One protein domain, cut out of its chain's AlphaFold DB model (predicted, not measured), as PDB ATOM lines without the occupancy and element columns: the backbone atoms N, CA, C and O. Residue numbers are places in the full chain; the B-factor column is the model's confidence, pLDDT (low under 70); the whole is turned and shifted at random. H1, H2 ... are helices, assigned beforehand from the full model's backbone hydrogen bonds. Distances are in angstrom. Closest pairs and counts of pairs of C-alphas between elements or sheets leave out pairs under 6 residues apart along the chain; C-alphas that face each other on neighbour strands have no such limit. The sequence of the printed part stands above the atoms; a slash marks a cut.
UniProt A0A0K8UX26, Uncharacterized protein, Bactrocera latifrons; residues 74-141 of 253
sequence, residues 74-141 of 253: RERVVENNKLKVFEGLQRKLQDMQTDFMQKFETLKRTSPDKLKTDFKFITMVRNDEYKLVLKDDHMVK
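AT A GLANCE: This is residues 74 to 141 of the 253 residues of an uncharacterized protein of Bactrocera latifrons (UniProt A0A0K8UX26). One long straight helix, H1, makes the length of the rod; after it a long loose link, residues 111 to 135, folds back along H1 and makes a small turn in which residues 125 to 126 pair with residues 132 to 133, and the one-turn helix H2, residues 136 to 139, follows shortly before the printed part ends at residue 141. Residues 74 to 96 and 108 to 114 stand free. The printed part has 68 residues with two named helices, H1 then H2, and no named strand; its class is all helix. It is extended, with a radius of gyration of the C-alphas of 17.5 A, and spans 57 by 25 by 19 A.

IN THESE COORDINATES: H1, residues 74 to 110, runs 54.2 A from C-alpha 74 at (71.886, 171.780, 131.454) to C-alpha 110 at (116.272, 144.374, 146.282). H2, residues 136 to 139, ends with C-alpha 139 at (95.472, 139.300, 122.377).

HOW THE PARTS SIT: H1 and H2 are apart, with no C-alphas within 8 A. Between them, residues 125 to 126 pair with residues 132 to 133, antiparallel. In H1 every O i to N i+4 pair is within hydrogen-bond range; H2 is too short for such a pair, and its 1 O i to N i+3 pair is within range.

THE WHOLE: The C-alphas farthest apart, those of Arg 74 and Asp 113, are 57.6 A apart. The printed part has no cut. The link from H1 to H2, 25 residues, is long. Mean pLDDT of the printed part is 70.1; residues 115 to 141 are under 70.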
ATOM      1  N   ARG A  74      71.881 172.483 130.166       76.56
ATOM      2  CA  ARG A  74      71.886 171.780 131.454       76.56
ATOM      3  C   ARG A  74      72.333 170.324 131.309       76.56
ATOM      4  O   ARG A  74      73.159 169.874 132.097       76.56
ATOM      5  N   GLU A  75      71.842 169.612 130.301       77.69
ATOM      6  CA  GLU A  75      72.247 168.227 130.025       77.69
ATOM      7  C   GLU A  75      73.715 168.146 129.599       77.69
ATOM      8  O   GLU A  75      74.447 167.297 130.098       77.69
ATOM      9  N   ARG A  76      74.200 169.097 128.789       78.19
ATOM     10  CA  ARG A  76      75.624 169.178 128.416       78.19
ATOM     11  C   ARG A  76      76.549 169.373 129.619       78.19
ATOM     12  O   ARG A  76      77.614 168.765 129.670       78.19
ATOM     13  N   VAL A  77      76.151 170.187 130.599       78.62
ATOM     14  CA  VAL A  77      76.922 170.366 131.844       78.62
ATOM     15  C   VAL A  77      76.930 169.084 132.681       78.62
ATOM     16  O   VAL A  77      77.972 168.716 133.222       78.62
ATOM     17  N   VAL A  78      75.799 168.377 132.764       80.06
ATOM     18  CA  VAL A  78      75.705 167.093 133.479       80.06
ATOM     19  C   VAL A  78      76.596 166.033 132.826       80.06
ATOM     20  O   VAL A  78      77.369 165.384 133.528       80.06
ATOM     21  N   GLU A  79      76.561 165.902 131.500       78.44
ATOM     22  CA  GLU A  79      77.423 164.971 130.761       78.44
ATOM     23  C   GLU A  79      78.912 165.330 130.888       78.44
ATOM     24  O   GLU A  79      79.748 164.462 131.137       78.44
ATOM     25  N   ASN A  80      79.263 166.620 130.841       80.25
ATOM     26  CA  ASN A  80      80.644 167.064 131.056       80.25
ATOM     27  C   ASN A  80      81.153 166.740 132.471       80.25
ATOM     28  O   ASN A  80      82.307 166.347 132.644       80.25
ATOM     29  N   ASN A  81      80.295 166.862 133.487       84.56
ATOM     30  CA  ASN A  81      80.648 166.485 134.853       84.56
ATOM     31  C   ASN A  81      80.870 164.973 134.989       84.56
ATOM     32  O   ASN A  81      81.827 164.566 135.646       84.56
ATOM     33  N   LYS A  82      80.046 164.139 134.339       82.19
ATOM     34  CA  LYS A  82      80.256 162.680 134.302       82.19
ATOM     35  C   LYS A  82      81.597 162.324 133.654       82.19
ATOM     36  O   LYS A  82      82.344 161.526 134.218       82.19
ATOM     37  N   LEU A  83      81.931 162.962 132.531       79.56
ATOM     38  CA  LEU A  83      83.220 162.783 131.855       79.56
ATOM     39  C   LEU A  83      84.394 163.158 132.762       79.56
ATOM     40  O   LEU A  83      85.316 162.368 132.915       79.56
ATOM     41  N   LYS A  84      84.330 164.302 133.448       84.38
ATOM     42  CA  LYS A  84      85.381 164.725 134.390       84.38
ATOM     43  C   LYS A  84      85.567 163.762 135.560       84.38
ATOM     44  O   LYS A  84      86.694 163.520 135.988       84.38
ATOM     45  N   VAL A  85      84.476 163.204 136.089       86.44
ATOM     46  CA  VAL A  85      84.549 162.165 137.128       86.44
ATOM     47  C   VAL A  85      85.244 160.921 136.578       86.44
ATOM     48  O   VAL A  85      86.131 160.376 137.238       86.44
ATOM     49  N   PHE A  86      84.896 160.503 135.361       79.06
ATOM     50  CA  PHE A  86      85.526 159.363 134.704       79.06
ATOM     51  C   PHE A  86      87.019 159.597 134.431       79.06
ATOM     52  O   PHE A  86      87.838 158.750 134.776       79.06
ATOM     53  N   GLU A  87      87.400 160.765 133.913       82.00
ATOM     54  CA  GLU A  87      88.801 161.169 133.725       82.00
ATOM     55  C   GLU A  87      89.582 161.152 135.047       82.00
ATOM     56  O   GLU A  87      90.736 160.719 135.095       82.00
ATOM     57  N   GLY A  88      88.950 161.579 136.146       83.00
ATOM     58  CA  GLY A  88      89.528 161.499 137.486       83.00
ATOM     59  C   GLY A  88      89.774 160.057 137.941       83.00
ATOM     60  O   GLY A  88      90.843 159.746 138.471       83.00
ATOM     61  N   LEU A  89      88.817 159.156 137.700       80.00
ATOM     62  CA  LEU A  89      88.968 157.726 137.990       80.00
ATOM     63  C   LEU A  89      90.049 157.078 137.117       80.00
ATOM     64  O   LEU A  89      90.859 156.303 137.626       80.00
ATOM     65  N   GLN A  90      90.111 157.436 135.833       77.56
ATOM     66  CA  GLN A  90      91.148 156.979 134.913       77.56
ATOM     67  C   GLN A  90      92.541 157.394 135.397       77.56
ATOM     68  O   GLN A  90      93.439 156.556 135.457       77.56
ATOM     69  N   ARG A  91      92.715 158.656 135.807       80.62
ATOM     70  CA  ARG A  91      93.984 159.146 136.361       80.62
ATOM     71  C   ARG A  91      94.385 158.377 137.620       80.62
ATOM     72  O   ARG A  91      95.514 157.917 137.722       80.62
ATOM     73  N   LYS A  92      93.434 158.129 138.526       83.00
ATOM     74  CA  LYS A  92      93.684 157.345 139.744       83.00
ATOM     75  C   LYS A  92      94.143 155.913 139.441       83.00
ATOM     76  O   LYS A  92      94.988 155.377 140.156       83.00
ATOM     77  N   LEU A  93      93.595 155.283 138.400       78.25
ATOM     78  CA  LEU A  93      94.040 153.960 137.953       78.25
ATOM     79  C   LEU A  93      95.463 154.001 137.384       78.25
ATOM     80  O   LEU A  93      96.262 153.120 137.698       78.25
ATOM     81  N   GLN A  94      95.796 155.031 136.604       78.94
ATOM     82  CA  GLN A  94      97.151 155.234 136.079       78.94
ATOM     83  C   GLN A  94      98.172 155.444 137.205       78.94
ATOM     84  O   GLN A  94      99.239 154.825 137.191       78.94
ATOM     85  N   ASP A  95      97.828 156.247 138.213       78.94
ATOM     86  CA  ASP A  95      98.680 156.481 139.383       78.94
ATOM     87  C   ASP A  95      98.927 155.178 140.155       78.94
ATOM     88  O   ASP A  95     100.061 154.862 140.513       78.94
ATOM     89  N   MET A  96      97.882 154.370 140.354       82.50
ATOM     90  CA  MET A  96      97.982 153.080 141.043       82.50
ATOM     91  C   MET A  96      98.834 152.069 140.269       82.50
ATOM     92  O   MET A  96      99.643 151.353 140.860       82.50
ATOM     93  N   GLN A  97      98.680 152.021 138.943       76.62
ATOM     94  CA  GLN A  97      99.516 151.192 138.079       76.62
ATOM     95  C   GLN A  97     100.988 151.620 138.162       76.62
ATOM     96  O   GLN A  97     101.880 150.774 138.232       76.62
ATOM     97  N   THR A  98     101.238 152.928 138.195       78.69
ATOM     98  CA  THR A  98     102.587 153.499 138.289       78.69
ATOM     99  C   THR A  98     103.235 153.175 139.637       78.69
ATOM    100  O   THR A  98     104.361 152.679 139.666       78.69
ATOM    101  N   ASP A  99     102.510 153.364 140.746       85.50
ATOM    102  CA  ASP A  99     102.974 153.024 142.098       85.50
ATOM    103  C   ASP A  99     103.313 151.533 142.224       85.50
ATOM    104  O   ASP A  99     104.370 151.168 142.750       85.50
ATOM    105  N   PHE A 100     102.471 150.653 141.672       84.75
ATOM    106  CA  PHE A 100     102.781 149.228 141.639       84.75
ATOM    107  C   PHE A 100     104.066 148.948 140.861       84.75
ATOM    108  O   PHE A 100     104.932 148.246 141.375       84.75
ATOM    109  N   MET A 101     104.211 149.484 139.643       80.38
ATOM    110  CA  MET A 101     105.403 149.253 138.817       80.38
ATOM    111  C   MET A 101     106.673 149.724 139.529       80.38
ATOM    112  O   MET A 101     107.682 149.023 139.529       80.38
ATOM    113  N   GLN A 102     106.612 150.871 140.204       81.81
ATOM    114  CA  GLN A 102     107.736 151.402 140.963       81.81
ATOM    115  C   GLN A 102     108.113 150.505 142.151       81.81
ATOM    116  O   GLN A 102     109.299 150.234 142.378       81.81
ATOM    117  N   LYS A 103     107.122 150.000 142.894       86.69
ATOM    118  CA  LYS A 103     107.342 149.060 144.004       86.69
ATOM    119  C   LYS A 103     107.846 147.711 143.513       86.69
ATOM    120  O   LYS A 103     108.759 147.151 144.114       86.69
ATOM    121  N   PHE A 104     107.301 147.222 142.406       83.81
ATOM    122  CA  PHE A 104     107.711 145.980 141.770       83.81
ATOM    123  C   PHE A 104     109.168 146.044 141.302       83.81
ATOM    124  O   PHE A 104     109.957 145.174 141.656       83.81
ATOM    125  N   GLU A 105     109.564 147.103 140.596       80.94
ATOM    126  CA  GLU A 105     110.950 147.296 140.154       80.94
ATOM    127  C   GLU A 105     111.917 147.453 141.335       80.94
ATOM    128  O   GLU A 105     113.017 146.898 141.330       80.94
ATOM    129  N   THR A 106     111.498 148.151 142.394       85.75
ATOM    130  CA  THR A 106     112.267 148.227 143.645       85.75
ATOM    131  C   THR A 106     112.455 146.841 144.267       85.75
ATOM    132  O   THR A 106     113.569 146.482 144.656       85.75
ATOM    133  N   LEU A 107     111.394 146.034 144.326       83.12
ATOM    134  CA  LEU A 107     111.434 144.679 144.872       83.12
ATOM    135  C   LEU A 107     112.299 143.745 144.014       83.12
ATOM    136  O   LEU A 107     113.079 142.967 144.554       83.12
ATOM    137  N   LYS A 108     112.233 143.877 142.688       81.50
ATOM    138  CA  LYS A 108     113.049 143.120 141.732       81.50
ATOM    139  C   LYS A 108     114.540 143.372 141.919       81.50
ATOM    140  O   LYS A 108     115.325 142.432 141.857       81.50
ATOM    141  N   ARG A 109     114.931 144.618 142.200       80.31
ATOM    142  CA  ARG A 109     116.331 144.970 142.486       80.31
ATOM    143  C   ARG A 109     116.786 144.530 143.875       80.31
ATOM    144  O   ARG A 109     117.935 144.148 144.039       80.31
ATOM    145  N   THR A 110     115.908 144.615 144.873       84.94
ATOM    146  CA  THR A 110     116.272 144.374 146.282       84.94
ATOM    147  C   THR A 110     116.125 142.921 146.721       84.94
ATOM    148  O   THR A 110     116.730 142.512 147.710       84.94
ATOM    149  N   SER A 111     115.296 142.124 146.052       80.44
ATOM    150  CA  SER A 111     115.020 140.732 146.422       80.44
ATOM    151  C   SER A 111     114.517 139.921 145.216       80.44
ATOM    152  O   SER A 111     113.354 139.502 145.209       80.44
ATOM    153  N   PRO A 112     115.370 139.669 144.204       71.94
ATOM    154  CA  PRO A 112     114.981 138.926 143.004       71.94
ATOM    155  C   PRO A 112     114.442 137.521 143.327       71.94
ATOM    156  O   PRO A 112     113.437 137.110 142.761       71.94
ATOM    157  N   ASP A 113     115.004 136.842 144.331       75.62
ATOM    158  CA  ASP A 113     114.600 135.482 144.729       75.62
ATOM    159  C   ASP A 113     113.193 135.398 145.353       75.62
ATOM    160  O   ASP A 113     112.616 134.315 145.483       75.62
ATOM    161  N   LYS A 114     112.618 136.539 145.762       72.94
ATOM    162  CA  LYS A 114     111.263 136.609 146.341       72.94
ATOM    163  C   LYS A 114     110.178 136.760 145.278       72.94
ATOM    164  O   LYS A 114     109.008 136.508 145.565       72.94
ATOM    165  N   LEU A 115     110.546 137.159 144.063       68.31
ATOM    166  CA  LEU A 115     109.630 137.342 142.945       68.31
ATOM    167  C   LEU A 115     109.597 136.067 142.102       68.31
ATOM    168  O   LEU A 115     110.285 135.938 141.099       68.31
ATOM    169  N   LYS A 116     108.762 135.111 142.518       66.19
ATOM    170  CA  LYS A 116     108.549 133.847 141.791       66.19
ATOM    171  C   LYS A 116     107.574 133.970 140.615       66.19
ATOM    172  O   LYS A 116     107.111 132.953 140.103       66.19
ATOM    173  N   THR A 117     107.151 135.178 140.251       63.25
ATOM    174  CA  THR A 117     106.011 135.358 139.348       63.25
ATOM    175  C   THR A 117     106.158 136.612 138.504       63.25
ATOM    176  O   THR A 117     106.516 137.675 139.013       63.25
ATOM    177  N   ASP A 118     105.832 136.478 137.222       63.44
ATOM    178  CA  ASP A 118     105.704 137.602 136.304       63.44
ATOM    179  C   ASP A 118     104.341 138.275 136.485       63.44
ATOM    180  O   ASP A 118     103.307 137.610 136.601       63.44
ATOM    181  N   PHE A 119     104.330 139.607 136.490       63.88
ATOM    182  CA  PHE A 119     103.110 140.403 136.598       63.88
ATOM    183  C   PHE A 119     102.812 141.078 135.267       63.88
ATOM    184  O   PHE A 119     103.693 141.661 134.633       63.88
ATOM    185  N   LYS A 120     101.544 141.040 134.855       59.91
ATOM    186  CA  LYS A 120     101.066 141.753 133.675       59.91
ATOM    187  C   LYS A 120      99.795 142.515 134.006       59.91
ATOM    188  O   LYS A 120      98.828 141.937 134.492       59.91
ATOM    189  N   PHE A 121      99.785 143.799 133.675       59.03
ATOM    190  CA  PHE A 121      98.578 144.611 133.710       59.03
ATOM    191  C   PHE A 121      97.763 144.396 132.443       59.03
ATOM    192  O   PHE A 121      98.286 144.479 131.329       59.03
ATOM    193  N   ILE A 122      96.475 144.120 132.625       58.31
ATOM    194  CA  ILE A 122      95.496 144.067 131.547       58.31
ATOM    195  C   ILE A 122      94.375 145.052 131.866       58.31
ATOM    196  O   ILE A 122      93.815 145.034 132.960       58.31
ATOM    197  N   THR A 123      94.058 145.923 130.914       55.41
ATOM    198  CA  THR A 123      92.860 146.760 130.993       55.41
ATOM    199  C   THR A 123      91.693 145.929 130.481       55.41
ATOM    200  O   THR A 123      91.697 145.511 129.325       55.41
ATOM    201  N   MET A 124      90.711 145.658 131.341       52.75
ATOM    202  CA  MET A 124      89.492 144.945 130.965       52.75
ATOM    203  C   MET A 124      88.349 145.948 130.832       52.75
ATOM    204  O   MET A 124      88.004 146.614 131.806       52.75
ATOM    205  N   VAL A 125      87.745 146.030 129.649       52.97
ATOM    206  CA  VAL A 125      86.463 146.717 129.452       52.97
ATOM    207  C   VAL A 125      85.391 145.631 129.411       52.97
ATOM    208  O   VAL A 125      85.416 144.774 128.528       52.97
ATOM    209  N   ARG A 126      84.504 145.607 130.414       44.19
ATOM    210  CA  ARG A 126      83.340 144.711 130.417       44.19
ATOM    211  C   ARG A 126      82.209 145.390 129.652       44.19
ATOM    212  O   ARG A 126      81.876 146.525 129.974       44.19
ATOM    213  N   ASN A 127      81.651 144.696 128.664       48.56
ATOM    214  CA  ASN A 127      80.367 145.066 128.067       48.56
ATOM    215  C   ASN A 127      79.208 144.530 128.938       48.56
ATOM    216  O   ASN A 127      79.436 143.658 129.780       48.56
ATOM    217  N   ASP A 128      77.979 144.985 128.687       54.38
ATOM    218  CA  ASP A 128      76.734 144.555 129.349       54.38
ATOM    219  C   ASP A 128      76.479 143.038 129.234       54.38
ATOM    220  O   ASP A 128      75.764 142.444 130.037       54.38
ATOM    221  N   GLU A 129      77.135 142.377 128.276       44.19
ATOM    222  CA  GLU A 129      77.121 140.921 128.091       44.19
ATOM    223  C   GLU A 129      78.194 140.171 128.908       44.19
ATOM    224  O   GLU A 129      78.396 138.975 128.707       44.19
ATOM    225  N   TYR A 130      78.939 140.854 129.785       45.91
ATOM    226  CA  TYR A 130      80.063 140.308 130.568       45.91
ATOM    227  C   TYR A 130      81.206 139.704 129.731       45.91
ATOM    228  O   TYR A 130      82.076 139.008 130.260       45.91
ATOM    229  N   LYS A 131      81.253 139.995 128.426       40.88
ATOM    230  CA  LYS A 131      82.295 139.512 127.513       40.88
ATOM    231  C   LYS A 131      83.530 140.408 127.558       40.88
ATOM    232  O   LYS A 131      83.432 141.635 127.607       40.88
ATOM    233  N   LEU A 132      84.701 139.775 127.537       51.12
ATOM    234  CA  LEU A 132      85.998 140.441 127.477       51.12
ATOM    235  C   LEU A 132      86.225 140.986 126.063       51.12
ATOM    236  O   LEU A 132      86.442 140.209 125.138       51.12
ATOM    237  N   VAL A 133      86.204 142.308 125.900       51.25
ATOM    238  CA  VAL A 133      86.531 142.956 124.623       51.25
ATOM    239  C   VAL A 133      87.971 143.460 124.696       51.25
ATOM    240  O   VAL A 133      88.269 144.439 125.379       51.25
ATOM    241  N   LEU A 134      88.886 142.758 124.031       50.88
ATOM    242  CA  LEU A 134      90.282 143.165 123.854       50.88
ATOM    243  C   LEU A 134      90.500 143.542 122.385       50.88
ATOM    244  O   LEU A 134      89.959 142.882 121.505       50.88
ATOM    245  N   LYS A 135      91.312 144.572 122.111       52.94
ATOM    246  CA  LYS A 135      91.813 144.809 120.746       52.94
ATOM    247  C   LYS A 135      92.782 143.686 120.358       52.94
ATOM    248  O   LYS A 135      93.593 143.279 121.198       52.94
ATOM    249  N   ASP A 136      92.737 143.239 119.105       49.69
ATOM    250  CA  ASP A 136      93.504 142.087 118.596       49.69
ATOM    251  C   ASP A 136      95.017 142.190 118.858       49.69
ATOM    252  O   ASP A 136      95.648 141.221 119.289       49.69
ATOM    253  N   ASP A 137      95.595 143.391 118.756       51.41
ATOM    254  CA  ASP A 137      97.018 143.649 119.040       51.41
ATOM    255  C   ASP A 137      97.435 143.301 120.484       51.41
ATOM    256  O   ASP A 137      98.605 143.027 120.779       51.41
ATOM    257  N   HIS A 138      96.482 143.293 121.419       49.69
ATOM    258  CA  HIS A 138      96.707 142.942 122.820       49.69
ATOM    259  C   HIS A 138      96.397 141.472 123.138       49.69
ATOM    260  O   HIS A 138      96.845 140.987 124.186       49.69
ATOM    261  N   MET A 139      95.723 140.740 122.238       51.56
ATOM    262  CA  MET A 139      95.472 139.300 122.377       51.56
ATOM    263  C   MET A 139      96.756 138.475 122.252       51.56
ATOM    264  O   MET A 139      96.938 137.511 122.991       51.56
ATOM    265  N   VAL A 140      97.707 138.893 121.411       53.88
ATOM    266  CA  VAL A 140      98.992 138.187 121.212       53.88
ATOM    267  C   VAL A 140      99.843 138.153 122.489       53.88
ATOM    268  O   VAL A 140     100.612 137.221 122.717       53.88
ATOM    269  N   LYS A 141      99.683 139.154 123.365       54.66
ATOM    270  CA  LYS A 141     100.411 139.243 124.639       54.66
ATOM    271  C   LYS A 141      99.699 138.513 125.780       54.66
ATOM    272  O   LYS A 141     100.199 138.554 126.905       54.66
TER     273      LYS A 141